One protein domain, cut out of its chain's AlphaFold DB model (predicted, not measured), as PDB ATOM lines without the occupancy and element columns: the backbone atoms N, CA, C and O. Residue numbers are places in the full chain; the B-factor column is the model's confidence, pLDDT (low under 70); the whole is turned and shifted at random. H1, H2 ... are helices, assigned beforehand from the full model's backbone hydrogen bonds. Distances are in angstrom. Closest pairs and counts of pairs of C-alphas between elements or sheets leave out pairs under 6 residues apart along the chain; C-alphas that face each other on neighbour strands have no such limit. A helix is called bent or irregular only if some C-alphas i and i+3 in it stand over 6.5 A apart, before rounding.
ATOM      1  N   SER A   4     -82.333  56.665  71.066       78.38
ATOM      2  CA  SER A   4     -82.353  56.173  69.687       78.38
ATOM      3  C   SER A   4     -83.454  55.139  69.462       78.38
ATOM      4  O   SER A   4     -84.217  55.258  68.514       78.38
ATOM      5  N   GLY A   5     -83.607  54.172  70.370       81.44
ATOM      6  CA  GLY A   5     -84.656  53.159  70.267       81.44
ATOM      7  C   GLY A   5     -86.067  53.748  70.353       81.44
ATOM      8  O   GLY A   5     -86.951  53.338  69.604       81.44
ATOM      9  N   MET A   6     -86.280  54.730  71.235       84.06
ATOM     10  CA  MET A   6     -87.576  55.412  71.350       84.06
ATOM     11  C   MET A   6     -87.866  56.259  70.099       84.06
ATOM     12  O   MET A   6     -88.971  56.232  69.575       84.06
ATOM     13  N   MET A   7     -86.870  56.961  69.552       83.75
ATOM     14  CA  MET A   7     -87.028  57.755  68.323       83.75
ATOM     15  C   MET A   7     -87.354  56.912  67.084       83.75
ATOM     16  O   MET A   7     -87.978  57.415  66.157       83.75
ATOM     17  N   LEU A   8     -86.996  55.627  67.068       84.31
ATOM     18  CA  LEU A   8     -87.409  54.710  66.002       84.31
ATOM     19  C   LEU A   8     -88.859  54.208  66.158       84.31
ATOM     20  O   LEU A   8     -89.331  53.474  65.297       84.31
ATOM     21  N   GLY A   9     -89.581  54.585  67.220       79.38
ATOM     22  CA  GLY A   9     -90.960  54.141  67.467       79.38
ATOM     23  C   GLY A   9     -91.067  52.852  68.281       79.38
ATOM     24  O   GLY A   9     -92.055  52.132  68.154       79.38
ATOM     25  N   GLU A  10     -90.037  52.524  69.067       83.31
ATOM     26  CA  GLU A  10     -89.961  51.278  69.842       83.31
ATOM     27  C   GLU A  10     -90.145  50.013  68.999       83.31
ATOM     28  O   GLU A  10     -90.755  49.031  69.413       83.31
ATOM     29  N   VAL A  11     -89.586  50.000  67.796       81.94
ATOM     30  CA  VAL A  11     -89.482  48.766  67.008       81.94
ATOM     31  C   VAL A  11     -88.562  47.745  67.693       81.94
ATOM     32  O   VAL A  11     -88.836  46.550  67.606       81.94
ATOM     33  N   ILE A  12     -87.496  48.179  68.394       77.88
ATOM     34  CA  ILE A  12     -86.540  47.281  69.078       77.88
ATOM     35  C   ILE A  12     -85.918  47.919  70.342       77.88
ATOM     36  O   ILE A  12     -85.251  48.948  70.217       77.88
ATOM     37  N   PRO A  13     -85.997  47.270  71.525       68.69
ATOM     38  CA  PRO A  13     -87.037  46.321  71.915       68.69
ATOM     39  C   PRO A  13     -88.371  47.061  72.054       68.69
ATOM     40  O   PRO A  13     -88.429  48.130  72.656       68.69
ATOM     41  N   GLY A  14     -89.434  46.502  71.486       80.38
ATOM     42  CA  GLY A  14     -90.750  47.121  71.562       80.38
ATOM     43  C   GLY A  14     -91.565  46.719  72.778       80.38
ATOM     44  O   GLY A  14     -91.368  45.648  73.355       80.38
ATOM     45  N   GLY A  15     -92.523  47.570  73.141       83.00
ATOM     46  CA  GLY A  15     -93.540  47.236  74.132       83.00
ATOM     47  C   GLY A  15     -94.445  46.076  73.694       83.00
ATOM     48  O   GLY A  15     -94.536  45.724  72.512       83.00
ATOM     49  N   VAL A  16     -95.153  45.485  74.663       86.56
ATOM     50  CA  VAL A  16     -96.066  44.349  74.442       86.56
ATOM     51  C   VAL A  16     -97.144  44.732  73.422       86.56
ATOM     52  O   VAL A  16     -97.983  45.601  73.673       86.56
ATOM     53  N   GLY A  17     -97.093  44.097  72.249       86.38
ATOM     54  CA  GLY A  17     -97.965  44.363  71.101       86.38
ATOM     55  C   GLY A  17     -97.594  45.613  70.293       86.38
ATOM     56  O   GLY A  17     -97.705  45.579  69.068       86.38
ATOM     57  N   SER A  18     -97.111  46.680  70.943       86.94
ATOM     58  CA  SER A  18     -96.779  47.939  70.266       86.94
ATOM     59  C   SER A  18     -95.591  47.846  69.332       86.94
ATOM     60  O   SER A  18     -95.686  48.319  68.202       86.94
ATOM     61  N   GLY A  19     -94.532  47.139  69.727       88.56
ATOM     62  CA  GLY A  19     -93.421  46.872  68.814       88.56
ATOM     63  C   GLY A  19     -93.885  46.144  67.553       88.56
ATOM     64  O   GLY A  19     -93.554  46.540  66.438       88.56
ATOM     65  N   THR A  20     -94.724  45.119  67.723       91.50
ATOM     66  CA  THR A  20     -95.202  44.289  66.613       91.50
ATOM     67  C   THR A  20     -96.035  45.085  65.619       91.50
ATOM     68  O   THR A  20     -95.754  45.021  64.422       91.50
ATOM     69  N   TYR A  21     -97.042  45.847  66.069       91.44
ATOM     70  CA  TYR A  21     -97.835  46.624  65.116       91.44
ATOM     71  C   TYR A  21     -96.997  47.724  64.454       91.44
ATOM     72  O   TYR A  21     -97.208  47.979  63.275       91.44
ATOM     73  N   THR A  22     -96.020  48.329  65.143       92.94
ATOM     74  CA  THR A  22     -95.159  49.361  64.541       92.94
ATOM     75  C   THR A  22     -94.274  48.771  63.446       92.94
ATOM     76  O   THR A  22     -94.215  49.321  62.347       92.94
ATOM     77  N   VAL A  23     -93.662  47.604  63.685       95.00
ATOM     78  CA  VAL A  23     -92.917  46.865  62.648       95.00
ATOM     79  C   VAL A  23     -93.820  46.550  61.453       95.00
ATOM     80  O   VAL A  23     -93.391  46.684  60.310       95.00
ATOM     81  N   LEU A  24     -95.080  46.167  61.689       95.00
ATOM     82  CA  LEU A  24     -96.031  45.886  60.612       95.00
ATOM     83  C   LEU A  24     -96.408  47.142  59.815       95.00
ATOM     84  O   LEU A  24     -96.515  47.052  58.593       95.00
ATOM     85  N   LEU A  25     -96.570  48.304  60.458       96.56
ATOM     86  CA  LEU A  25     -96.780  49.576  59.756       96.56
ATOM     87  C   LEU A  25     -95.592  49.864  58.824       96.56
ATOM     88  O   LEU A  25     -95.797  50.050  57.622       96.56
ATOM     89  N   PHE A  26     -94.360  49.768  59.334       96.88
ATOM     90  CA  PHE A  26     -93.150  49.915  58.520       96.88
ATOM     91  C   PHE A  26     -93.034  48.853  57.420       96.88
ATOM     92  O   PHE A  26     -92.562  49.158  56.326       96.88
ATOM     93  N   ALA A  27     -93.491  47.620  57.649       96.62
ATOM     94  CA  ALA A  27     -93.515  46.577  56.624       96.62
ATOM     95  C   ALA A  27     -94.443  46.950  55.458       96.62
ATOM     96  O   ALA A  27     -94.069  46.768  54.300       96.62
ATOM     97  N   ILE A  28     -95.615  47.536  55.738       97.50
ATOM     98  CA  ILE A  28     -96.520  48.041  54.693       97.50
ATOM     99  C   ILE A  28     -95.853  49.154  53.880       97.50
ATOM    100  O   ILE A  28     -95.878  49.100  52.649       97.50
ATOM    101  N   VAL A  29     -95.214  50.119  54.548       97.25
ATOM    102  CA  VAL A  29     -94.461  51.202  53.889       97.25
ATOM    103  C   VAL A  29     -93.319  50.638  53.039       97.25
ATOM    104  O   VAL A  29     -93.148  51.014  51.880       97.25
ATOM    105  N   THR A  30     -92.581  49.670  53.574       97.06
ATOM    106  CA  THR A  30     -91.445  49.026  52.906       97.06
ATOM    107  C   THR A  30     -91.873  48.298  51.636       97.06
ATOM    108  O   THR A  30     -91.277  48.493  50.579       97.06
ATOM    109  N   VAL A  31     -92.934  47.488  51.700       96.12
ATOM    110  CA  VAL A  31     -93.478  46.792  50.523       96.12
ATOM    111  C   VAL A  31     -94.018  47.782  49.496       96.12
ATOM    112  O   VAL A  31     -93.890  47.548  48.293       96.12
ATOM    113  N   PHE A  32     -94.604  48.891  49.950       96.00
ATOM    114  CA  PHE A  32     -95.057  49.956  49.068       96.00
ATOM    115  C   PHE A  32     -93.892  50.572  48.284       96.00
ATOM    116  O   PHE A  32     -93.948  50.623  47.056       96.00
ATOM    117  N   ILE A  33     -92.809  50.943  48.972       94.94
ATOM    118  CA  ILE A  33     -91.582  51.459  48.351       94.94
ATOM    119  C   ILE A  33     -90.982  50.423  47.390       94.94
ATOM    120  O   ILE A  33     -90.727  50.745  46.231       94.94
ATOM    121  N   ALA A  34     -90.827  49.169  47.825       93.81
ATOM    122  CA  ALA A  34     -90.268  48.096  47.002       93.81
ATOM    123  C   ALA A  34     -91.077  47.864  45.716       93.81
ATOM    124  O   ALA A  34     -90.510  47.752  44.630       93.81
ATOM    125  N   GLY A  35     -92.410  47.835  45.821       92.00
ATOM    126  CA  GLY A  35     -93.291  47.700  44.663       92.00
ATOM    127  C   GLY A  35     -93.136  48.869  43.690       92.00
ATOM    128  O   GLY A  35     -92.988  48.641  42.490       92.00
ATOM    129  N   LEU A  36     -93.081  50.107  44.195       91.94
ATOM    130  CA  LEU A  36     -92.871  51.293  43.362       91.94
ATOM    131  C   LEU A  36     -91.514  51.292  42.648       91.94
ATOM    132  O   LEU A  36     -91.471  51.595  41.459       91.94
ATOM    133  N   MET A  37     -90.429  50.903  43.326       93.06
ATOM    134  CA  MET A  37     -89.079  50.856  42.741       93.06
ATOM    135  C   MET A  37     -88.980  49.904  41.542       93.06
ATOM    136  O   MET A  37     -88.208  50.151  40.620       93.06
ATOM    137  N   VAL A  38     -89.773  48.828  41.538       89.38
ATOM    138  CA  VAL A  38     -89.789  47.813  40.468       89.38
ATOM    139  C   VAL A  38     -90.977  48.017  39.506       89.38
ATOM    140  O   VAL A  38     -91.165  47.250  38.562       89.38
ATOM    141  N   GLY A  39     -91.805  49.048  39.723       90.62
ATOM    142  CA  GLY A  39     -92.980  49.341  38.895       90.62
ATOM    143  C   GLY A  39     -94.097  48.293  39.005       90.62
ATOM    144  O   GLY A  39     -94.838  48.062  38.048       90.62
ATOM    145  N   ARG A  40     -94.213  47.614  40.151       91.69
ATOM    146  CA  ARG A  40     -95.213  46.569  40.421       91.69
ATOM    147  C   ARG A  40     -96.183  46.999  41.513       91.69
ATOM    148  O   ARG A  40     -95.870  47.818  42.370       91.69
ATOM    149  N   THR A  41     -97.384  46.420  41.506       91.38
ATOM    150  CA  THR A  41     -98.341  46.638  42.596       91.38
ATOM    151  C   THR A  41     -97.784  46.050  43.898       91.38
ATOM    152  O   THR A  41     -97.492  44.854  43.925       91.38
ATOM    153  N   PRO A  42     -97.680  46.843  44.977       94.69
ATOM    154  CA  PRO A  42     -97.251  46.356  46.283       94.69
ATOM    155  C   PRO A  42     -98.168  45.249  46.830       94.69
ATOM    156  O   PRO A  42     -99.397  45.390  46.840       94.69
ATOM    157  N   VAL A  43     -97.582  44.147  47.306       94.88
ATOM    158  CA  VAL A  43     -98.306  43.007  47.896       94.88
ATOM    159  C   VAL A  43     -97.579  42.529  49.145       94.88
ATOM    160  O   VAL A  43     -96.404  42.187  49.076       94.88
ATOM    161  N   TYR A  44     -98.287  42.466  50.271       95.19
ATOM    162  CA  TYR A  44     -97.777  41.917  51.528       95.19
ATOM    163  C   TYR A  44     -98.648  40.734  51.951       95.19
ATOM    164  O   TYR A  44     -99.867  40.878  52.039       95.19
ATOM    165  N   LEU A  45     -98.046  39.558  52.156       93.88
ATOM    166  CA  LEU A  45     -98.747  38.316  52.530       93.88
ATOM    167  C   LEU A  45     -99.979  38.013  51.648       93.88
ATOM    168  O   LEU A  45    -101.059  37.674  52.129       93.88
ATOM    169  N   GLY A  46     -99.838  38.208  50.332       93.50
ATOM    170  CA  GLY A  46    -100.916  37.993  49.360       93.50
ATOM    171  C   GLY A  46    -102.013  39.065  49.364       93.50
ATOM    172  O   GLY A  46    -102.972  38.948  48.609       93.50
ATOM    173  N   LYS A  47    -101.898  40.130  50.164       96.06
ATOM    174  CA  LYS A  47    -102.839  41.259  50.186       96.06
ATOM    175  C   LYS A  47    -102.257  42.440  49.411       96.06
ATOM    176  O   LYS A  47    -101.143  42.883  49.677       96.06
ATOM    177  N   LYS A  48    -103.023  42.978  48.458       95.19
ATOM    178  CA  LYS A  48    -102.638  44.190  47.714       95.19
ATOM    179  C   LYS A  48    -102.638  45.410  48.632       95.19
ATOM    180  O   LYS A  48    -103.662  45.703  49.255       95.19
ATOM    181  N   ILE A  49    -101.541  46.157  48.634       96.62
ATOM    182  CA  ILE A  49    -101.411  47.425  49.355       96.62
ATOM    183  C   ILE A  49    -101.671  48.563  48.368       96.62
ATOM    184  O   ILE A  49    -101.005  48.687  47.344       96.62
ATOM    185  N   GLN A  50    -102.693  49.365  48.652       94.88
ATOM    186  CA  GLN A  50    -103.116  50.491  47.827       94.88
ATOM    187  C   GLN A  50    -103.031  51.787  48.641       94.88
ATOM    188  O   GLN A  50    -102.604  51.802  49.795       94.88
ATOM    189  N   ALA A  51    -103.469  52.895  48.044       95.38
ATOM    190  CA  ALA A  51    -103.394  54.214  48.662       95.38
ATOM    191  C   ALA A  51    -104.049  54.284  50.054       95.38
ATOM    192  O   ALA A  51    -103.573  55.026  50.905       95.38
ATOM    193  N   LYS A  52    -105.126  53.526  50.307       96.62
ATOM    194  CA  LYS A  52    -105.800  53.526  51.615       96.62
ATOM    195  C   LYS A  52    -104.923  52.907  52.705       96.62
ATOM    196  O   LYS A  52    -104.758  53.520  53.753       96.62
ATOM    197  N   GLU A  53    -104.348  51.732  52.450       97.44
ATOM    198  CA  GLU A  53    -103.472  51.056  53.412       97.44
ATOM    199  C   GLU A  53    -102.190  51.851  53.639       97.44
ATOM    200  O   GLU A  53    -101.775  52.016  54.780       97.44
ATOM    201  N   MET A  54    -101.622  52.414  52.568       97.25
ATOM    202  CA  MET A  54    -100.432  53.256  52.669       97.25
ATOM    203  C   MET A  54    -100.694  54.508  53.516       97.25
ATOM    204  O   MET A  54     -99.918  54.813  54.412       97.25
ATOM    205  N   LYS A  55    -101.828  55.196  53.314       97.62
ATOM    206  CA  LYS A  55    -102.211  56.356  54.140       97.62
ATOM    207  C   LYS A  55    -102.349  55.997  55.618       97.62
ATOM    208  O   LYS A  55    -101.906  56.768  56.461       97.62
ATOM    209  N   LEU A  56    -102.959  54.854  55.934       97.94
ATOM    210  CA  LEU A  56    -103.117  54.399  57.319       97.94
ATOM    211  C   LEU A  56    -101.773  54.015  57.945       97.94
ATOM    212  O   LEU A  56    -101.520  54.388  59.089       97.94
ATOM    213  N   ALA A  57    -100.908  53.327  57.195       97.38
ATOM    214  CA  ALA A  57     -99.571  52.956  57.648       97.38
ATOM    215  C   ALA A  57     -98.706  54.192  57.936       97.38
ATOM    216  O   ALA A  57     -98.218  54.346  59.054       97.38
ATOM    217  N   SER A  58     -98.614  55.113  56.970       96.12
ATOM    218  CA  SER A  58     -97.862  56.364  57.114       96.12
ATOM    219  C   SER A  58     -98.417  57.269  58.210       96.12
ATOM    220  O   SER A  58     -97.650  57.906  58.929       96.12
ATOM    221  N   LEU A  59     -99.743  57.324  58.382       96.50
ATOM    222  CA  LEU A  59    -100.343  58.060  59.492       96.50
ATOM    223  C   LEU A  59     -99.950  57.435  60.835       96.50
ATOM    224  O   LEU A  59     -99.528  58.157  61.732       96.50
ATOM    225  N   GLY A  60    -100.054  56.110  60.965       94.94
ATOM    226  CA  GLY A  60     -99.723  55.395  62.196       94.94
ATOM    227  C   GLY A  60     -98.277  55.608  62.643       94.94
ATOM    228  O   GLY A  60     -98.053  55.958  63.799       94.94
ATOM    229  N   GLU A  61     -97.304  55.464  61.738       93.31
ATOM    230  CA  GLU A  61     -95.885  55.668  62.077       93.31
ATOM    231  C   GLU A  61     -95.545  57.141  62.369       93.31
ATOM    232  O   GLU A  61     -94.680  57.421  63.197       93.31
ATOM    233  N   SER A  62     -96.248  58.095  61.743       94.00
ATOM    234  CA  SER A  62     -95.944  59.530  61.864       94.00
ATOM    235  C   SER A  62     -96.520  60.184  63.124       94.00
ATOM    236  O   SER A  62     -96.085  61.270  63.506       94.00
ATOM    237  N   ILE A  63     -97.487  59.559  63.801       95.00
ATOM    238  CA  ILE A  63     -98.146  60.156  64.976       95.00
ATOM    239  C   ILE A  63     -97.170  60.396  66.122       95.00
ATOM    240  O   ILE A  63     -97.173  61.484  66.705       95.00
ATOM    241  N   MET A  64     -96.325  59.411  66.430       92.31
ATOM    242  CA  MET A  64     -95.319  59.553  67.478       92.31
ATOM    243  C   MET A  64     -94.369  60.728  67.185       92.31
ATOM    244  O   MET A  64     -94.323  61.647  68.007       92.31
ATOM    245  N   PRO A  65     -93.668  60.796  66.036       92.50
ATOM    246  CA  PRO A  65     -92.733  61.887  65.791       92.50
ATOM    247  C   PRO A  65     -93.401  63.256  65.707       92.50
ATOM    248  O   PRO A  65     -92.866  64.213  66.266       92.50
ATOM    249  N   ILE A  66     -94.588  63.366  65.098       94.00
ATOM    250  CA  ILE A  66     -95.343  64.628  65.078       94.00
ATOM    251  C   ILE A  66     -95.643  65.085  66.508       94.00
ATOM    252  O   ILE A  66     -95.428  66.253  66.835       94.00
ATOM    253  N   THR A  67     -96.091  64.170  67.369       92.88
ATOM    254  CA  THR A  67     -96.395  64.467  68.774       92.88
ATOM    255  C   THR A  67     -95.141  64.922  69.517       92.88
ATOM    256  O   THR A  67     -95.154  65.970  70.160       92.88
ATOM    257  N   VAL A  68     -94.034  64.184  69.393       90.38
ATOM    258  CA  VAL A  68     -92.770  64.513  70.069       90.38
ATOM    259  C   VAL A  68     -92.250  65.877  69.635       90.38
ATOM    260  O   VAL A  68     -91.962  66.715  70.491       90.38
ATOM    261  N   LEU A  69     -92.131  66.118  68.329       90.56
ATOM    262  CA  LEU A  69     -91.546  67.348  67.799       90.56
ATOM    263  C   LEU A  69     -92.427  68.565  68.104       90.56
ATOM    264  O   LEU A  69     -91.912  69.594  68.536       90.56
ATOM    265  N   SER A  70     -93.751  68.435  67.968       92.06
ATOM    266  CA  SER A  70     -94.684  69.538  68.231       92.06
ATOM    267  C   SER A  70     -94.709  69.922  69.710       92.06
ATOM    268  O   SER A  70     -94.591  71.099  70.043       92.06
ATOM    269  N   LEU A  71     -94.821  68.942  70.614       91.19
ATOM    270  CA  LEU A  71     -94.880  69.216  72.052       91.19
ATOM    271  C   LEU A  71     -93.537  69.705  72.600       91.19
ATOM    272  O   LEU A  71     -93.514  70.587  73.455       91.19
ATOM    273  N   THR A  72     -92.423  69.198  72.062       87.25
ATOM    274  CA  THR A  72     -91.089  69.728  72.382       87.25
ATOM    275  C   THR A  72     -90.965  71.181  71.926       87.25
ATOM    276  O   THR A  72     -90.547  72.022  72.716       87.25
ATOM    277  N   GLY A  73     -91.407  71.503  70.705       87.88
ATOM    278  CA  GLY A  73     -91.440  72.879  70.205       87.88
ATOM    279  C   GLY A  73     -92.281  73.809  71.084       87.88
ATOM    280  O   GLY A  73     -91.823  74.889  71.442       87.88
ATOM    281  N   ILE A  74     -93.470  73.370  71.512       90.31
ATOM    282  CA  ILE A  74     -94.327  74.134  72.435       90.31
ATOM    283  C   ILE A  74     -93.626  74.350  73.780       90.31
ATOM    284  O   ILE A  74     -93.608  75.468  74.287       90.31
ATOM    285  N   ALA A  75     -93.019  73.312  74.355       88.00
ATOM    286  CA  ALA A  75     -92.332  73.427  75.637       88.00
ATOM    287  C   ALA A  75     -91.143  74.396  75.593       88.00
ATOM    288  O   ALA A  75     -90.898  75.089  76.575       88.00
ATOM    289  N   MET A  76     -90.449  74.514  74.456       85.62
ATOM    290  CA  MET A  76     -89.371  75.496  74.285       85.62
ATOM    291  C   MET A  76     -89.857  76.954  74.322       85.62
ATOM    292  O   MET A  76     -89.062  77.846  74.602       85.62
ATOM    293  N   LEU A  77     -91.146  77.202  74.071       89.06
ATOM    294  CA  LEU A  77     -91.751  78.538  74.093       89.06
ATOM    295  C   LEU A  77     -92.381  78.897  75.449       89.06
ATOM    296  O   LEU A  77     -92.798  80.038  75.644       89.06
ATOM    297  N   VAL A  78     -92.470  77.948  76.385       89.25
ATOM    298  CA  VAL A  78     -93.143  78.128  77.678       89.25
ATOM    299  C   VAL A  78     -92.100  78.265  78.796       89.25
ATOM    300  O   VAL A  78     -91.435  77.283  79.127       89.25
ATOM    301  N   PRO A  79     -91.969  79.440  79.447       87.75
ATOM    302  CA  PRO A  79     -90.932  79.672  80.458       87.75
ATOM    303  C   PRO A  79     -90.977  78.713  81.655       87.75
ATOM    304  O   PRO A  79     -89.939  78.320  82.177       87.75
ATOM    305  N   SER A  80     -92.175  78.305  82.084       85.69
ATOM    306  CA  SER A  80     -92.346  77.342  83.181       85.69
ATOM    307  C   SER A  80     -91.968  75.908  82.801       85.69
ATOM    308  O   SER A  80     -91.750  75.081  83.683       85.69
ATOM    309  N   ALA A  81     -91.903  75.601  81.503       85.38
ATOM    310  CA  ALA A  81     -91.433  74.318  81.006       85.38
ATOM    311  C   ALA A  81     -89.905  74.322  80.883       85.38
ATOM    312  O   ALA A  81     -89.244  73.410  81.375       85.38
ATOM    313  N   THR A  82     -89.330  75.380  80.305       84.12
ATOM    314  CA  THR A  82     -87.873  75.499  80.146       84.12
ATOM    315  C   THR A  82     -87.134  75.622  81.477       84.12
ATOM    316  O   THR A  82     -86.023  75.109  81.590       84.12
ATOM    317  N   SER A  83     -87.742  76.218  82.509       83.19
ATOM    318  CA  SER A  83     -87.146  76.320  83.849       83.19
ATOM    319  C   SER A  83     -87.086  74.996  84.622       83.19
ATOM    320  O   SER A  83     -86.346  74.894  85.596       83.19
ATOM    321  N   ALA A  84     -87.837  73.975  84.200       80.19
ATOM    322  CA  ALA A  84     -87.861  72.663  84.848       80.19
ATOM    323  C   ALA A  84     -86.742  71.719  84.365       80.19
ATOM    324  O   ALA A  84     -86.611  70.601  84.871       80.19
ATOM    325  N   VAL A  85     -85.969  72.141  83.361       76.81
ATOM    326  CA  VAL A  85     -84.916  71.356  82.716       76.81
ATOM    327  C   VAL A  85     -83.579  71.636  83.405       76.81
ATOM    328  O   VAL A  85     -83.052  72.741  83.307       76.81
ATOM    329  N   LEU A  86     -83.016  70.631  84.080       69.88
ATOM    330  CA  LEU A  86     -81.696  70.713  84.716       69.88
ATOM    331  C   LEU A  86     -80.572  70.642  83.669       69.88
ATOM    332  O   LEU A  86     -79.655  71.456  83.695       69.88
ATOM    333  N   ASN A  87     -80.692  69.714  82.710       62.50
ATOM    334  CA  ASN A  87     -79.750  69.519  81.601       62.50
ATOM    335  C   ASN A  87     -80.469  69.774  80.270       62.50
ATOM    336  O   ASN A  87     -81.476  69.127  79.976       62.50
ATOM    337  N   LYS A  88     -79.983  70.732  79.473       54.44
ATOM    338  CA  LYS A  88     -80.625  71.162  78.218       54.44
ATOM    339  C   LYS A  88     -80.638  70.009  77.198       54.44
ATOM    340  O   LYS A  88     -79.579  69.548  76.804       54.44
ATOM    341  N   GLY A  89     -81.813  69.560  76.739       52.16
ATOM    342  CA  GLY A  89     -81.925  68.528  75.692       52.16
ATOM    343  C   GLY A  89     -83.366  68.048  75.406       52.16
ATOM    344  O   GLY A  89     -84.246  68.200  76.256       52.16
ATOM    345  N   PRO A  90     -83.649  67.453  74.225       50.19
ATOM    346  CA  PRO A  90     -85.011  67.168  73.735       50.19
ATOM    347  C   PRO A  90     -85.667  65.877  74.281       50.19
ATOM    348  O   PRO A  90     -86.457  65.231  73.597       50.19
ATOM    349  N   HIS A  91     -85.363  65.448  75.506       58.31
ATOM    350  CA  HIS A  91     -85.652  64.066  75.928       58.31
ATOM    351  C   HIS A  91     -87.042  63.809  76.533       58.31
ATOM    352  O   HIS A  91     -87.515  62.672  76.501       58.31
ATOM    353  N   GLY A  92     -87.695  64.827  77.105       62.28
ATOM    354  CA  GLY A  92     -88.874  64.631  77.964       62.28
ATOM    355  C   GLY A  92     -90.076  63.989  77.260       62.28
ATOM    356  O   GLY A  92     -90.658  63.032  77.772       62.28
ATOM    357  N   PHE A  93     -90.423  64.470  76.062       68.56
ATOM    358  CA  PHE A  93     -91.631  64.021  75.359       68.56
ATOM    359  C   PHE A  93     -91.435  62.752  74.531       68.56
ATOM    360  O   PHE A  93     -92.408  62.034  74.308       68.56
ATOM    361  N   THR A  94     -90.205  62.421  74.115       74.44
ATOM    362  CA  THR A  94     -89.933  61.204  73.327       74.44
ATOM    363  C   THR A  94     -90.337  59.940  74.075       74.44
ATOM    364  O   THR A  94     -90.964  59.061  73.494       74.44
ATOM    365  N   SER A  95     -90.037  59.859  75.373       82.19
ATOM    366  CA  SER A  95     -90.425  58.715  76.208       82.19
ATOM    367  C   SER A  95     -91.938  58.638  76.431       82.19
ATOM    368  O   SER A  95     -92.531  57.565  76.329       82.19
ATOM    369  N   GLN A  96     -92.580  59.783  76.679       82.25
ATOM    370  CA  GLN A  96     -94.019  59.859  76.939       82.25
ATOM    371  C   GLN A  96     -94.836  59.489  75.693       82.25
ATOM    372  O   GLN A  96     -95.734  58.655  75.778       82.25
ATOM    373  N   ALA A  97     -94.487  60.034  74.525       83.50
ATOM    374  CA  ALA A  97     -95.173  59.742  73.266       83.50
ATOM    375  C   ALA A  97     -94.899  58.328  72.723       83.50
ATOM    376  O   ALA A  97     -95.675  57.834  71.915       83.50
ATOM    377  N   ASN A  98     -93.827  57.664  73.163       84.00
ATOM    378  CA  ASN A  98     -93.601  56.241  72.881       84.00
ATOM    379  C   ASN A  98     -94.208  55.308  73.938       84.00
ATOM    380  O   ASN A  98     -94.157  54.096  73.784       84.00
ATOM    381  N   ASN A  99     -94.785  55.857  75.012       86.94
ATOM    382  CA  ASN A  99     -95.260  55.092  76.164       86.94
ATOM    383  C   ASN A  99     -94.161  54.232  76.834       86.94
ATOM    384  O   ASN A  99     -94.473  53.198  77.423       86.94
ATOM    385  N   ASN A 100     -92.897  54.676  76.788       85.69
ATOM    386  CA  ASN A 100     -91.756  53.944  77.348       85.69
ATOM    387  C   ASN A 100     -91.679  54.037  78.880       85.69
ATOM    388  O   ASN A 100     -91.422  53.054  79.569       85.69
ATOM    389  N   GLY A 101     -91.825  55.257  79.406       81.38
ATOM    390  CA  GLY A 101     -91.691  55.565  80.834       81.38
ATOM    391  C   GLY A 101     -90.262  55.845  81.326       81.38
ATOM    392  O   GLY A 101     -90.101  56.286  82.460       81.38
ATOM    393  N   SER A 102     -89.219  55.665  80.503       81.94
ATOM    394  CA  SER A 102     -87.844  56.053  80.873       81.94
ATOM    395  C   SER A 102     -87.691  57.573  81.015       81.94
ATOM    396  O   SER A 102     -88.277  58.332  80.245       81.94
ATOM    397  N   ALA A 103     -86.840  58.035  81.932       76.00
ATOM    398  CA  ALA A 103     -86.486  59.447  82.065       76.00
ATOM    399  C   ALA A 103     -85.014  59.605  82.474       76.00
ATOM    400  O   ALA A 103     -84.492  58.797  83.233       76.00
ATOM    401  N   PHE A 104     -84.365  60.680  82.019       67.75
ATOM    402  CA  PHE A 104     -82.986  61.026  82.402       67.75
ATOM    403  C   PHE A 104     -82.865  61.607  83.823       67.75
ATOM    404  O   PHE A 104     -81.780  62.017  84.216       67.75
ATOM    405  N   ALA A 105     -83.972  61.704  84.570       71.56
ATOM    406  CA  ALA A 105     -84.078  62.305  85.908       71.56
ATOM    407  C   ALA A 105     -83.623  63.782  86.043       71.56
ATOM    408  O   ALA A 105     -83.858  64.390  87.079       71.56
ATOM    409  N   GLY A 106     -83.067  64.398  84.993       71.56
ATOM    410  CA  GLY A 106     -82.732  65.827  84.923       71.56
ATOM    411  C   GLY A 106     -83.893  66.743  84.517       71.56
ATOM    412  O   GLY A 106     -83.669  67.908  84.210       71.56
ATOM    413  N   LEU A 107     -85.129  66.240  84.465       77.31
ATOM    414  CA  LEU A 107     -86.331  67.038  84.211       77.31
ATOM    415  C   LEU A 107     -87.231  66.977  85.446       77.31
ATOM    416  O   LEU A 107     -87.713  65.899  85.795       77.31
ATOM    417  N   SER A 108     -87.509  68.127  86.064       83.06
ATOM    418  CA  SER A 108     -88.507  68.238  87.131       83.06
ATOM    419  C   SER A 108     -89.914  68.190  86.532       83.06
ATOM    420  O   SER A 108     -90.564  69.213  86.319       83.06
ATOM    421  N   SER A 109     -90.387  66.984  86.228       78.50
ATOM    422  CA  SER A 109     -91.635  66.757  85.493       78.50
ATOM    423  C   SER A 109     -92.909  66.913  86.328       78.50
ATOM    424  O   SER A 109     -93.993  66.937  85.751       78.50
ATOM    425  N   ASN A 110     -92.819  67.064  87.656       86.94
ATOM    426  CA  ASN A 110     -93.993  67.274  88.510       86.94
ATOM    427  C   ASN A 110     -94.467  68.739  88.490       86.94
ATOM    428  O   ASN A 110     -94.494  69.427  89.510       86.94
ATOM    429  N   THR A 111     -94.821  69.225  87.305       87.25
ATOM    430  CA  THR A 111     -95.461  70.526  87.103       87.25
ATOM    431  C   THR A 111     -96.786  70.326  86.383       87.25
ATOM    432  O   THR A 111     -96.968  69.354  85.648       87.25
ATOM    433  N   ALA A 112     -97.724  71.262  86.551       90.44
ATOM    434  CA  ALA A 112     -99.006  71.200  85.847       90.44
ATOM    435  C   ALA A 112     -98.816  71.076  84.324       90.44
ATOM    436  O   ALA A 112     -99.507  70.291  83.681       90.44
ATOM    437  N   PHE A 113     -97.827  71.785  83.766       89.25
ATOM    438  CA  PHE A 113     -97.497  71.717  82.345       89.25
ATOM    439  C   PHE A 113     -97.088  70.303  81.916       89.25
ATOM    440  O   PHE A 113     -97.732  69.726  81.043       89.25
ATOM    441  N   TYR A 114     -96.061  69.715  82.538       88.44
ATOM    442  CA  TYR A 114     -95.563  68.398  82.126       88.44
ATOM    443  C   TYR A 114     -96.542  67.265  82.440       88.44
ATOM    444  O   TYR A 114     -96.620  66.318  81.660       88.44
ATOM    445  N   ASN A 115     -97.340  67.384  83.503       91.00
ATOM    446  CA  ASN A 115     -98.384  66.410  83.816       91.00
ATOM    447  C   ASN A 115     -99.500  66.419  82.757       91.00
ATOM    448  O   ASN A 115     -99.873  65.363  82.251       91.00
ATOM    449  N   ILE A 116    -100.007  67.598  82.374       92.44
ATOM    450  CA  ILE A 116    -101.094  67.717  81.388       92.44
ATOM    451  C   ILE A 116    -100.588  67.386  79.983       92.44
ATOM    452  O   ILE A 116    -101.148  66.528  79.301       92.44
ATOM    453  N   VAL A 117     -99.515  68.046  79.544       91.62
ATOM    454  CA  VAL A 117     -98.970  67.863  78.194       91.62
ATOM    455  C   VAL A 117     -98.420  66.450  78.027       91.62
ATOM    456  O   VAL A 117     -98.606  65.841  76.976       91.62
ATOM    457  N   GLY A 118     -97.815  65.886  79.073       90.12
ATOM    458  CA  GLY A 118     -97.355  64.505  79.050       90.12
ATOM    459  C   GLY A 118     -98.488  63.486  79.006       90.12
ATOM    460  O   GLY A 118     -98.388  62.510  78.264       90.12
ATOM    461  N   ALA A 119     -99.600  63.724  79.709       92.50
ATOM    462  CA  ALA A 119    -100.793  62.887  79.579       92.50
ATOM    463  C   ALA A 119    -101.352  62.904  78.146       92.50
ATOM    464  O   ALA A 119    -101.683  61.850  77.601       92.50
ATOM    465  N   ILE A 120    -101.378  64.077  77.505       93.94
ATOM    466  CA  ILE A 120    -101.761  64.218  76.093       93.94
ATOM    467  C   ILE A 120    -100.782  63.455  75.191       93.94
ATOM    468  O   ILE A 120    -101.222  62.692  74.330       93.94
ATOM    469  N   ALA A 121     -99.471  63.604  75.410       92.50
ATOM    470  CA  ALA A 121     -98.439  62.905  74.646       92.50
ATOM    471  C   ALA A 121     -98.614  61.381  74.720       92.50
ATOM    472  O   ALA A 121     -98.614  60.709  73.692       92.50
ATOM    473  N   MET A 122     -98.827  60.843  75.926       93.44
ATOM    474  CA  MET A 122     -99.065  59.415  76.142       93.44
ATOM    475  C   MET A 122    -100.355  58.939  75.469       93.44
ATOM    476  O   MET A 122    -100.362  57.873  74.849       93.44
ATOM    477  N   GLY A 123    -101.435  59.722  75.566       94.50
ATOM    478  CA  GLY A 123    -102.718  59.403  74.942       94.50
ATOM    479  C   GLY A 123    -102.631  59.347  73.416       94.50
ATOM    480  O   GLY A 123    -103.093  58.379  72.810       94.50
ATOM    481  N   LEU A 124    -101.989  60.341  72.796       93.94
ATOM    482  CA  LEU A 124    -101.768  60.382  71.348       93.94
ATOM    483  C   LEU A 124    -100.810  59.281  70.885       93.94
ATOM    484  O   LEU A 124    -101.115  58.577  69.926       93.94
ATOM    485  N   GLY A 125     -99.702  59.081  71.599       89.62
ATOM    486  CA  GLY A 125     -98.731  58.026  71.318       89.62
ATOM    487  C   GLY A 125     -99.334  56.622  71.334       89.62
ATOM    488  O   GLY A 125     -99.013  55.790  70.486       89.62
ATOM    489  N   ARG A 126    -100.281  56.375  72.248       92.56
ATOM    490  CA  ARG A 126    -100.932  55.069  72.380       92.56
ATOM    491  C   ARG A 126    -102.132  54.924  71.457       92.56
ATOM    492  O   ARG A 126    -102.147  54.080  70.564       92.56
ATOM    493  N   PHE A 127    -103.170  55.723  71.686       94.44
ATOM    494  CA  PHE A 127    -104.451  55.559  71.004       94.44
ATOM    495  C   PHE A 127    -104.415  56.122  69.590       94.44
ATOM    496  O   PHE A 127    -105.029  55.546  68.694       94.44
ATOM    497  N   GLY A 128    -103.642  57.187  69.373       94.00
ATOM    498  CA  GLY A 128    -103.427  57.739  68.044       94.00
ATOM    499  C   GLY A 128    -102.801  56.718  67.102       94.00
ATOM    500  O   GLY A 128    -103.233  56.653  65.963       94.00
ATOM    501  N   VAL A 129    -101.873  55.871  67.562       93.62
ATOM    502  CA  VAL A 129    -101.249  54.828  66.721       93.62
ATOM    503  C   VAL A 129    -102.119  53.567  66.610       93.62
ATOM    504  O   VAL A 129    -102.215  52.970  65.535       93.62
ATOM    505  N   ILE A 130    -102.817  53.174  67.683       94.94
ATOM    506  CA  ILE A 130    -103.702  51.994  67.675       94.94
ATOM    507  C   ILE A 130    -104.865  52.156  66.686       94.94
ATOM    508  O   ILE A 130    -105.194  51.212  65.972       94.94
ATOM    509  N   VAL A 131    -105.487  53.335  66.613       96.81
ATOM    510  CA  VAL A 131    -106.635  53.588  65.721       96.81
ATOM    511  C   VAL A 131    -106.325  53.305  64.235       96.81
ATOM    512  O   VAL A 131    -107.038  52.494  63.638       96.81
ATOM    513  N   PRO A 132    -105.288  53.895  63.605       96.38
ATOM    514  CA  PRO A 132    -104.927  53.600  62.224       96.38
ATOM    515  C   PRO A 132    -104.419  52.166  62.050       96.38
ATOM    516  O   PRO A 132    -104.700  51.573  61.010       96.38
ATOM    517  N   ALA A 133    -103.756  51.571  63.049       96.31
ATOM    518  CA  ALA A 133    -103.349  50.166  62.992       96.31
ATOM    519  C   ALA A 133    -104.560  49.214  62.928       96.31
ATOM    520  O   ALA A 133    -104.595  48.302  62.099       96.31
ATOM    521  N   LEU A 134    -105.596  49.453  63.739       97.12
ATOM    522  CA  LEU A 134    -106.846  48.686  63.695       97.12
ATOM    523  C   LEU A 134    -107.634  48.945  62.408       97.12
ATOM    524  O   LEU A 134    -108.156  48.005  61.806       97.12
ATOM    525  N   ALA A 135    -107.687  50.195  61.944       97.44
ATOM    526  CA  ALA A 135    -108.304  50.524  60.664       97.44
ATOM    527  C   ALA A 135    -107.601  49.794  59.507       97.44
ATOM    528  O   ALA A 135    -108.267  49.234  58.635       97.44
ATOM    529  N   LEU A 136    -106.265  49.739  59.526       97.62
ATOM    530  CA  LEU A 136    -105.460  49.002  58.557       97.62
ATOM    531  C   LEU A 136    -105.776  47.503  58.612       97.62
ATOM    532  O   LEU A 136    -106.066  46.906  57.574       97.62
ATOM    533  N   ALA A 137    -105.821  46.910  59.807       96.50
ATOM    534  CA  ALA A 137    -106.212  45.514  59.987       96.50
ATOM    535  C   ALA A 137    -107.603  45.226  59.392       96.50
ATOM    536  O   ALA A 137    -107.758  44.278  58.621       96.50
ATOM    537  N   GLY A 138    -108.591  46.091  59.654       96.69
ATOM    538  CA  GLY A 138    -109.932  45.982  59.077       96.69
ATOM    539  C   GLY A 138    -109.939  46.066  57.547       96.69
ATOM    540  O   GLY A 138    -110.607  45.274  56.882       96.69
ATOM    541  N   THR A 139    -109.147  46.973  56.960       96.44
ATOM    542  CA  THR A 139    -109.033  47.070  55.493       96.44
ATOM    543  C   THR A 139    -108.410  45.827  54.863       96.44
ATOM    544  O   THR A 139    -108.884  45.367  53.827       96.44
ATOM    545  N   LEU A 140    -107.391  45.243  55.496       96.81
ATOM    546  CA  LEU A 140    -106.713  44.044  55.004       96.81
ATOM    547  C   LEU A 140    -107.560  42.778  55.186       96.81
ATOM    548  O   LEU A 140    -107.514  41.880  54.336       96.81
ATOM    549  N   ALA A 141    -108.361  42.708  56.252       96.12
ATOM    550  CA  ALA A 141    -109.289  41.608  56.500       96.12
ATOM    551  C   ALA A 141    -110.320  41.470  55.369       96.12
ATOM    552  O   ALA A 141    -110.568  40.362  54.902       96.12
ATOM    553  N   GLY A 142    -110.837  42.593  54.856       94.00
ATOM    554  CA  GLY A 142    -111.807  42.609  53.755       94.00
ATOM    555  C   GLY A 142    -111.238  42.305  52.362       94.00
ATOM    556  O   GLY A 142    -112.005  42.175  51.412       94.00
ATOM    557  N   LYS A 143    -109.911  42.206  52.193       95.44
ATOM    558  CA  LYS A 143    -109.291  41.952  50.879       95.44
ATOM    559  C   LYS A 143    -109.147  40.462  50.577       95.44
ATOM    560  O   LYS A 143    -108.745  39.684  51.436       95.44
ATOM    561  N   GLY A 144    -109.373  40.071  49.325       93.69
ATOM    562  CA  GLY A 144    -109.006  38.738  48.838       93.69
ATOM    563  C   GLY A 144    -107.487  38.544  48.766       93.69
ATOM    564  O   GLY A 144    -106.733  39.516  48.666       93.69
ATOM    565  N   LEU A 145    -107.046  37.286  48.816       94.94
ATOM    566  CA  LEU A 145    -105.657  36.923  48.531       94.94
ATOM    567  C   LEU A 145    -105.417  36.931  47.020       94.94
ATOM    568  O   LEU A 145    -106.279  36.511  46.248       94.94
ATOM    569  N   VAL A 146    -104.241  37.395  46.601       93.50
ATOM    570  CA  VAL A 146    -103.791  37.319  45.209       93.50
ATOM    571  C   VAL A 146    -102.667  36.291  45.066       93.50
ATOM    572  O   VAL A 146    -101.789  36.250  45.931       93.50
ATOM    573  N   PRO A 147    -102.667  35.468  43.999       90.75
ATOM    574  CA  PRO A 147    -101.588  34.518  43.750       90.75
ATOM    575  C   PRO A 147    -100.237  35.219  43.598       90.75
ATOM    576  O   PRO A 147    -100.153  36.317  43.038       90.75
ATOM    577  N   ALA A 148     -99.175  34.563  44.066       87.94
ATOM    578  CA  ALA A 148     -97.817  35.013  43.807       87.94
ATOM    579  C   ALA A 148     -97.502  34.903  42.308       87.94
ATOM    580  O   ALA A 148     -97.881  33.944  41.638       87.94
ATOM    581  N   THR A 149     -96.799  35.901  41.786       87.56
ATOM    582  CA  THR A 149     -96.315  35.952  40.402       87.56
ATOM    583  C   THR A 149     -94.799  36.113  40.408       87.56
ATOM    584  O   THR A 149     -94.216  36.434  41.441       87.56
ATOM    585  N   SER A 150     -94.150  35.986  39.250       85.62
ATOM    586  CA  SER A 150     -92.712  36.272  39.117       85.62
ATOM    587  C   SER A 150     -92.324  37.709  39.497       85.62
ATOM    588  O   SER A 150     -91.163  37.970  39.783       85.62
ATOM    589  N   GLY A 151     -93.284  38.644  39.515       82.62
ATOM    590  CA  GLY A 151     -93.083  40.029  39.953       82.62
ATOM    591  C   GLY A 151     -93.450  40.295  41.416       82.62
ATOM    592  O   GLY A 151     -93.426  41.451  41.835       82.62
ATOM    593  N   THR A 152     -93.841  39.275  42.184       86.69
ATOM    594  CA  THR A 152     -94.185  39.426  43.601       86.69
ATOM    595  C   THR A 152     -92.910  39.477  44.437       86.69
ATOM    596  O   THR A 152     -92.101  38.554  44.412       86.69
ATOM    597  N   PHE A 153     -92.743  40.559  45.193       89.06
ATOM    598  CA  PHE A 153     -91.588  40.738  46.064       89.06
ATOM    599  C   PHE A 153     -91.612  39.737  47.232       89.06
ATOM    600  O   PHE A 153     -92.631  39.587  47.907       89.06
ATOM    601  N   ILE A 154     -90.488  39.059  47.471       92.12
ATOM    602  CA  ILE A 154     -90.351  38.005  48.485       92.12
ATOM    603  C   ILE A 154     -90.107  38.650  49.858       92.12
ATOM    604  O   ILE A 154     -89.045  39.230  50.100       92.12
ATOM    605  N   THR A 155     -91.096  38.561  50.751       94.12
ATOM    606  CA  THR A 155     -91.135  39.290  52.041       94.12
ATOM    607  C   THR A 155     -90.591  38.496  53.232       94.12
ATOM    608  O   THR A 155     -90.435  39.038  54.317       94.12
ATOM    609  N   ASP A 156     -90.222  37.237  53.025       93.69
ATOM    610  CA  ASP A 156     -89.545  36.335  53.963       93.69
ATOM    611  C   ASP A 156     -88.044  36.178  53.642       93.69
ATOM    612  O   ASP A 156     -87.388  35.229  54.067       93.69
ATOM    613  N   SER A 157     -87.479  37.124  52.886       94.25
ATOM    614  CA  SER A 157     -86.080  37.109  52.454       94.25
ATOM    615  C   SER A 157     -85.187  38.042  53.276       94.25
ATOM    616  O   SER A 157     -85.630  39.061  53.813       94.25
ATOM    617  N   VAL A 158     -83.880  37.758  53.287       96.25
ATOM    618  CA  VAL A 158     -82.857  38.657  53.860       96.25
ATOM    619  C   VAL A 158     -82.886  40.037  53.196       96.25
ATOM    620  O   VAL A 158     -82.666  41.049  53.860       96.25
ATOM    621  N   ILE A 159     -83.204  40.094  51.899       95.44
ATOM    622  CA  ILE A 159     -83.323  41.350  51.149       95.44
ATOM    623  C   ILE A 159     -84.456  42.199  51.726       95.44
ATOM    624  O   ILE A 159     -84.250  43.381  51.991       95.44
ATOM    625  N   PHE A 160     -85.628  41.605  51.974       95.44
ATOM    626  CA  PHE A 160     -86.726  42.328  52.613       95.44
ATOM    627  C   PHE A 160     -86.358  42.784  54.023       95.44
ATOM    628  O   PHE A 160     -86.577  43.945  54.350       95.44
ATOM    629  N   GLY A 161     -85.763  41.902  54.833       96.06
ATOM    630  CA  GLY A 161     -85.329  42.252  56.187       96.06
ATOM    631  C   GLY A 161     -84.354  43.432  56.195       96.06
ATOM    632  O   GLY A 161     -84.521  44.372  56.968       96.06
ATOM    633  N   THR A 162     -83.389  43.434  55.275       96.56
ATOM    634  CA  THR A 162     -82.418  44.529  55.118       96.56
ATOM    635  C   THR A 162     -83.099  45.819  54.672       96.56
ATOM    636  O   THR A 162     -82.825  46.882  55.228       96.56
ATOM    637  N   LEU A 163     -84.016  45.738  53.702       96.81
ATOM    638  CA  LEU A 163     -84.765  46.898  53.229       96.81
ATOM    639  C   LEU A 163     -85.649  47.485  54.336       96.81
ATOM    640  O   LEU A 163     -85.659  48.698  54.514       96.81
ATOM    641  N   LEU A 164     -86.337  46.643  55.109       96.38
ATOM    642  CA  LEU A 164     -87.169  47.054  56.239       96.38
ATOM    643  C   LEU A 164     -86.344  47.784  57.304       96.38
ATOM    644  O   LEU A 164     -86.725  48.869  57.738       96.38
ATOM    645  N   ILE A 165     -85.189  47.228  57.686       95.94
ATOM    646  CA  ILE A 165     -84.254  47.886  58.610       95.94
ATOM    647  C   ILE A 165     -83.805  49.234  58.034       95.94
ATOM    648  O   ILE A 165     -83.826  50.240  58.739       95.94
ATOM    649  N   GLY A 166     -83.448  49.275  56.748       96.56
ATOM    650  CA  GLY A 166     -83.057  50.503  56.061       96.56
ATOM    651  C   GLY A 166     -84.148  51.573  56.092       96.56
ATOM    652  O   GLY A 166     -83.865  52.715  56.442       96.56
ATOM    653  N   VAL A 167     -85.399  51.211  55.796       96.38
ATOM    654  CA  VAL A 167     -86.548  52.129  55.839       96.38
ATOM    655  C   VAL A 167     -86.762  52.668  57.252       96.38
ATOM    656  O   VAL A 167     -86.856  53.881  57.418       96.38
ATOM    657  N   ILE A 168     -86.761  51.804  58.273       94.81
ATOM    658  CA  ILE A 168     -86.902  52.209  59.682       94.81
ATOM    659  C   ILE A 168     -85.813  53.218  60.070       94.81
ATOM    660  O   ILE A 168     -86.107  54.271  60.640       94.81
ATOM    661  N   LEU A 169     -84.553  52.913  59.742       94.25
ATOM    662  CA  LEU A 169     -83.419  53.776  60.065       94.25
ATOM    663  C   LEU A 169     -83.493  55.110  59.326       94.25
ATOM    664  O   LEU A 169     -83.291  56.145  59.949       94.25
ATOM    665  N   VAL A 170     -83.798  55.106  58.027       94.88
ATOM    666  CA  VAL A 170     -83.882  56.330  57.219       94.88
ATOM    667  C   VAL A 170     -85.030  57.215  57.695       94.88
ATOM    668  O   VAL A 170     -84.816  58.404  57.920       94.88
ATOM    669  N   VAL A 171     -86.225  56.658  57.902       93.50
ATOM    670  CA  VAL A 171     -87.391  57.429  58.361       93.50
ATOM    671  C   VAL A 171     -87.123  58.030  59.737       93.50
ATOM    672  O   VAL A 171     -87.289  59.236  59.922       93.50
ATOM    673  N   GLY A 172     -86.657  57.223  60.692       89.94
ATOM    674  CA  GLY A 172     -86.365  57.699  62.041       89.94
ATOM    675  C   GLY A 172     -85.220  58.712  62.081       89.94
ATOM    676  O   GLY A 172     -85.357  59.768  62.702       89.94
ATOM    677  N   ALA A 173     -84.119  58.440  61.373       89.44
ATOM    678  CA  ALA A 173     -82.982  59.351  61.302       89.44
ATOM    679  C   ALA A 173     -83.395  60.692  60.699       89.44
ATOM    680  O   ALA A 173     -83.192  61.714  61.339       89.44
ATOM    681  N   LEU A 174     -84.028  60.713  59.523       93.06
ATOM    682  CA  LEU A 174     -84.405  61.967  58.861       93.06
ATOM    683  C   LEU A 174     -85.423  62.779  59.665       93.06
ATOM    684  O   LEU A 174     -85.386  64.007  59.640       93.06
ATOM    685  N   THR A 175     -86.296  62.105  60.411       91.62
ATOM    686  CA  THR A 175     -87.329  62.753  61.221       91.62
ATOM    687  C   THR A 175     -86.748  63.440  62.456       91.62
ATOM    688  O   THR A 175     -87.129  64.564  62.780       91.62
ATOM    689  N   PHE A 176     -85.804  62.794  63.143       88.88
ATOM    690  CA  PHE A 176     -85.223  63.319  64.381       88.88
ATOM    691  C   PHE A 176     -83.862  63.988  64.196       88.88
ATOM    692  O   PHE A 176     -83.366  64.592  65.145       88.88
ATOM    693  N   PHE A 177     -83.271  63.945  62.999       89.75
ATOM    694  CA  PHE A 177     -81.957  64.531  62.729       89.75
ATOM    695  C   PHE A 177     -81.859  66.003  63.147       89.75
ATOM    696  O   PHE A 177     -80.916  66.320  63.869       89.75
ATOM    697  N   PRO A 178     -82.814  66.899  62.821       86.69
ATOM    698  CA  PRO A 178     -82.719  68.295  63.253       86.69
ATOM    699  C   PRO A 178     -82.726  68.448  64.780       86.69
ATOM    700  O   PRO A 178     -81.960  69.232  65.335       86.69
ATOM    701  N   ALA A 179     -83.556  67.665  65.476       84.62
ATOM    702  CA  ALA A 179     -83.634  67.691  66.936       84.62
ATOM    703  C   ALA A 179     -82.365  67.119  67.591       84.62
ATOM    704  O   ALA A 179     -81.897  67.643  68.600       84.62
ATOM    705  N   LEU A 180     -81.783  66.067  67.008       84.56
ATOM    706  CA  LEU A 180     -80.523  65.479  67.461       84.56
ATOM    707  C   LEU A 180     -79.335  66.413  67.207       84.56
ATOM    708  O   LEU A 180     -78.460  66.526  68.066       84.56
ATOM    709  N   ALA A 181     -79.330  67.105  66.064       85.69
ATOM    710  CA  ALA A 181     -78.316  68.084  65.691       85.69
ATOM    711  C   ALA A 181     -78.242  69.239  66.697       85.69
ATOM    712  O   ALA A 181     -77.151  69.627  67.091       85.69
ATOM    713  N   LEU A 182     -79.394  69.744  67.153       80.12
ATOM    714  CA  LEU A 182     -79.484  70.848  68.118       80.12
ATOM    715  C   LEU A 182     -79.359  70.420  69.590       80.12
ATOM    716  O   LEU A 182     -79.357  71.277  70.470       80.12
ATOM    717  N   GLY A 183     -79.296  69.118  69.868       78.50
ATOM    718  CA  GLY A 183     -79.176  68.579  71.219       78.50
ATOM    719  C   GLY A 183     -77.889  67.765  71.380       78.50
ATOM    720  O   GLY A 183     -76.812  68.361  71.400       78.50
ATOM    721  N   PRO A 184     -77.964  66.421  71.455       77.81
ATOM    722  CA  PRO A 184     -76.804  65.587  71.783       77.81
ATOM    723  C   PRO A 184     -75.605  65.740  70.841       77.81
ATOM    724  O   PRO A 184     -74.465  65.619  71.277       77.81
ATOM    725  N   LEU A 185     -75.833  65.984  69.545       82.31
ATOM    726  CA  LEU A 185     -74.729  66.139  68.596       82.31
ATOM    727  C   LEU A 185     -74.000  67.470  68.800       82.31
ATOM    728  O   LEU A 185     -72.773  67.486  68.790       82.31
ATOM    729  N   ALA A 186     -74.727  68.569  69.022       81.81
ATOM    730  CA  ALA A 186     -74.110  69.856  69.337       81.81
ATOM    731  C   ALA A 186     -73.273  69.781  70.622       81.81
ATOM    732  O   ALA A 186     -72.155  70.288  70.649       81.81
ATOM    733  N   GLU A 187     -73.785  69.108  71.655       74.06
ATOM    734  CA  GLU A 187     -73.077  68.892  72.921       74.06
ATOM    735  C   GLU A 187     -71.780  68.096  72.717       74.06
ATOM    736  O   GLU A 187     -70.711  68.542  73.138       74.06
ATOM    737  N   LEU A 188     -71.847  66.991  71.965       82.75
ATOM    738  CA  LEU A 188     -70.686  66.161  71.636       82.75
ATOM    739  C   LEU A 188     -69.570  66.961  70.950       82.75
ATOM    740  O   LEU A 188     -68.401  66.832  71.315       82.75
ATOM    741  N   PHE A 189     -69.915  67.792  69.963       81.12
ATOM    742  CA  PHE A 189     -68.925  68.603  69.246       81.12
ATOM    743  C   PHE A 189     -68.423  69.804  70.058       81.12
ATOM    744  O   PHE A 189     -67.303  70.255  69.826       81.12
ATOM    745  N   ALA A 190     -69.216  70.319  71.002       79.25
ATOM    746  CA  ALA A 190     -68.826  71.437  71.858       79.25
ATOM    747  C   ALA A 190     -67.922  71.012  73.028       79.25
ATOM    748  O   ALA A 190     -67.028  71.769  73.410       79.25
ATOM    749  N   HIS A 191     -68.144  69.823  73.596       72.25
ATOM    750  CA  HIS A 191     -67.502  69.387  74.842       72.25
ATOM    751  C   HIS A 191     -66.587  68.160  74.695       72.25
ATOM    752  O   HIS A 191     -65.909  67.790  75.649       72.25
ATOM    753  N   GLY A 192     -66.500  67.547  73.507       65.62
ATOM    754  CA  GLY A 192     -65.625  66.391  73.255       65.62
ATOM    755  C   GLY A 192     -66.116  65.081  73.886       65.62
ATOM    756  O   GLY A 192     -65.402  64.079  73.857       65.62
TER     757      GLY A 192
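AT A GLANCE: This is residues 4 to 192 of the 195 residues of a protein of Ferrithrix thermotolerans DSM 19514 (UniProt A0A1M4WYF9). You will see a long helix, H6, side by side with the bent helix H3, running opposite ways along the longest axis, with the short H5 packed on both H6 and the arm H3b. On H3a packs H2, H7a crosses H2, and H7b turns off from H7a at nearly a right angle, touching no helix. The printed part has 189 residues with seven named helices, H1 to H7 in order, and no named strand: all helix. It is compact, with a radius of gyration of the C-alphas of 18.8 A, yet elongated in outline, 60 by 37 by 25 A.

IN THESE COORDINATES: Find C-alpha 4 at (-82.353, 56.173, 69.687), where H1, residues 4 to 7, begins. H2 follows, residues 18 to 37, 28.7 A long. H3, residues 51 to 77, was assigned as one helix by its hydrogen bonds but is bent: C-alphas 61 and 64 are 6.7 A apart, and its arms H3a, residues 51 to 61, and H3b, residues 64 to 77, stand at a steep tilt of 48 degrees. Next come H4, residues 79 to 82, and H5, residues 92 to 97. H6 starts at C-alpha 112, (-99.006, 71.200, 85.847), and runs 42.9 A to residue 141. H7, residues 158 to 191, likewise one helix by its hydrogen bonds, is bent, with C-alphas 175 and 178 7.5 A apart; H7a is residues 158 to 175, 25.6 A long, and H7b is residues 178 to 191, ending at C-alpha 191, (-67.502, 69.387, 74.842). H7b is itself irregular: C-alphas 181 and 184 are 6.8 A apart.

HOW THE PARTS SIT: Begin at H3a, which touches H6 at a shallow tilt of 29 degrees, opposite ways; the closest C-alphas, Gly 60 and Val 129, are 4.8 A apart. H3b touches H6 at 20 degrees, also shallow and opposite ways, closest at Met 64 and Gly 125, 5.4 A between C-alphas. H5 touches H6, with C-alphas of Ala 97 and Gly 125 4.4 A apart. H2 and H3a form a helical hairpin, at a steep tilt of 44 degrees; their closest C-alphas, Leu 25 and Ala 57, are 4.9 A apart. H2 touches H7a with residues 26 to 30 alone, about perpendicular at 77 degrees, closest at the C-alphas of Thr 30 and Leu 164, 5.8 A. H1 only just touches H5, with 3 pairs of C-alphas within 8 A, the closest Met 6 and Ser 95 at 6.5 A; H4 only just touches H6, also with 3 pairs, the closest Ala 81 and Phe 113 at 6.7 A. H6 and H7b are apart. In H2, H3a and H7a every O i to N i+4 pair is within hydrogen-bond range; in H3b 9 of 10 are, in H5 1 of 2, in H6 24 of 26 and in H7b 8 of 10, while H1 and H4 are too short for such a pair.

THE WHOLE: The C-alphas farthest apart, Ser 83 and Ser 150, are 60.3 A apart. The printed part has no cut. Look for the long links at residues 38 to 50, 98 to 111 and 142 to 157. The mean pLDDT of the printed part is 88.3, and residues 13, 86 to 93, 104 and 192 are under 70.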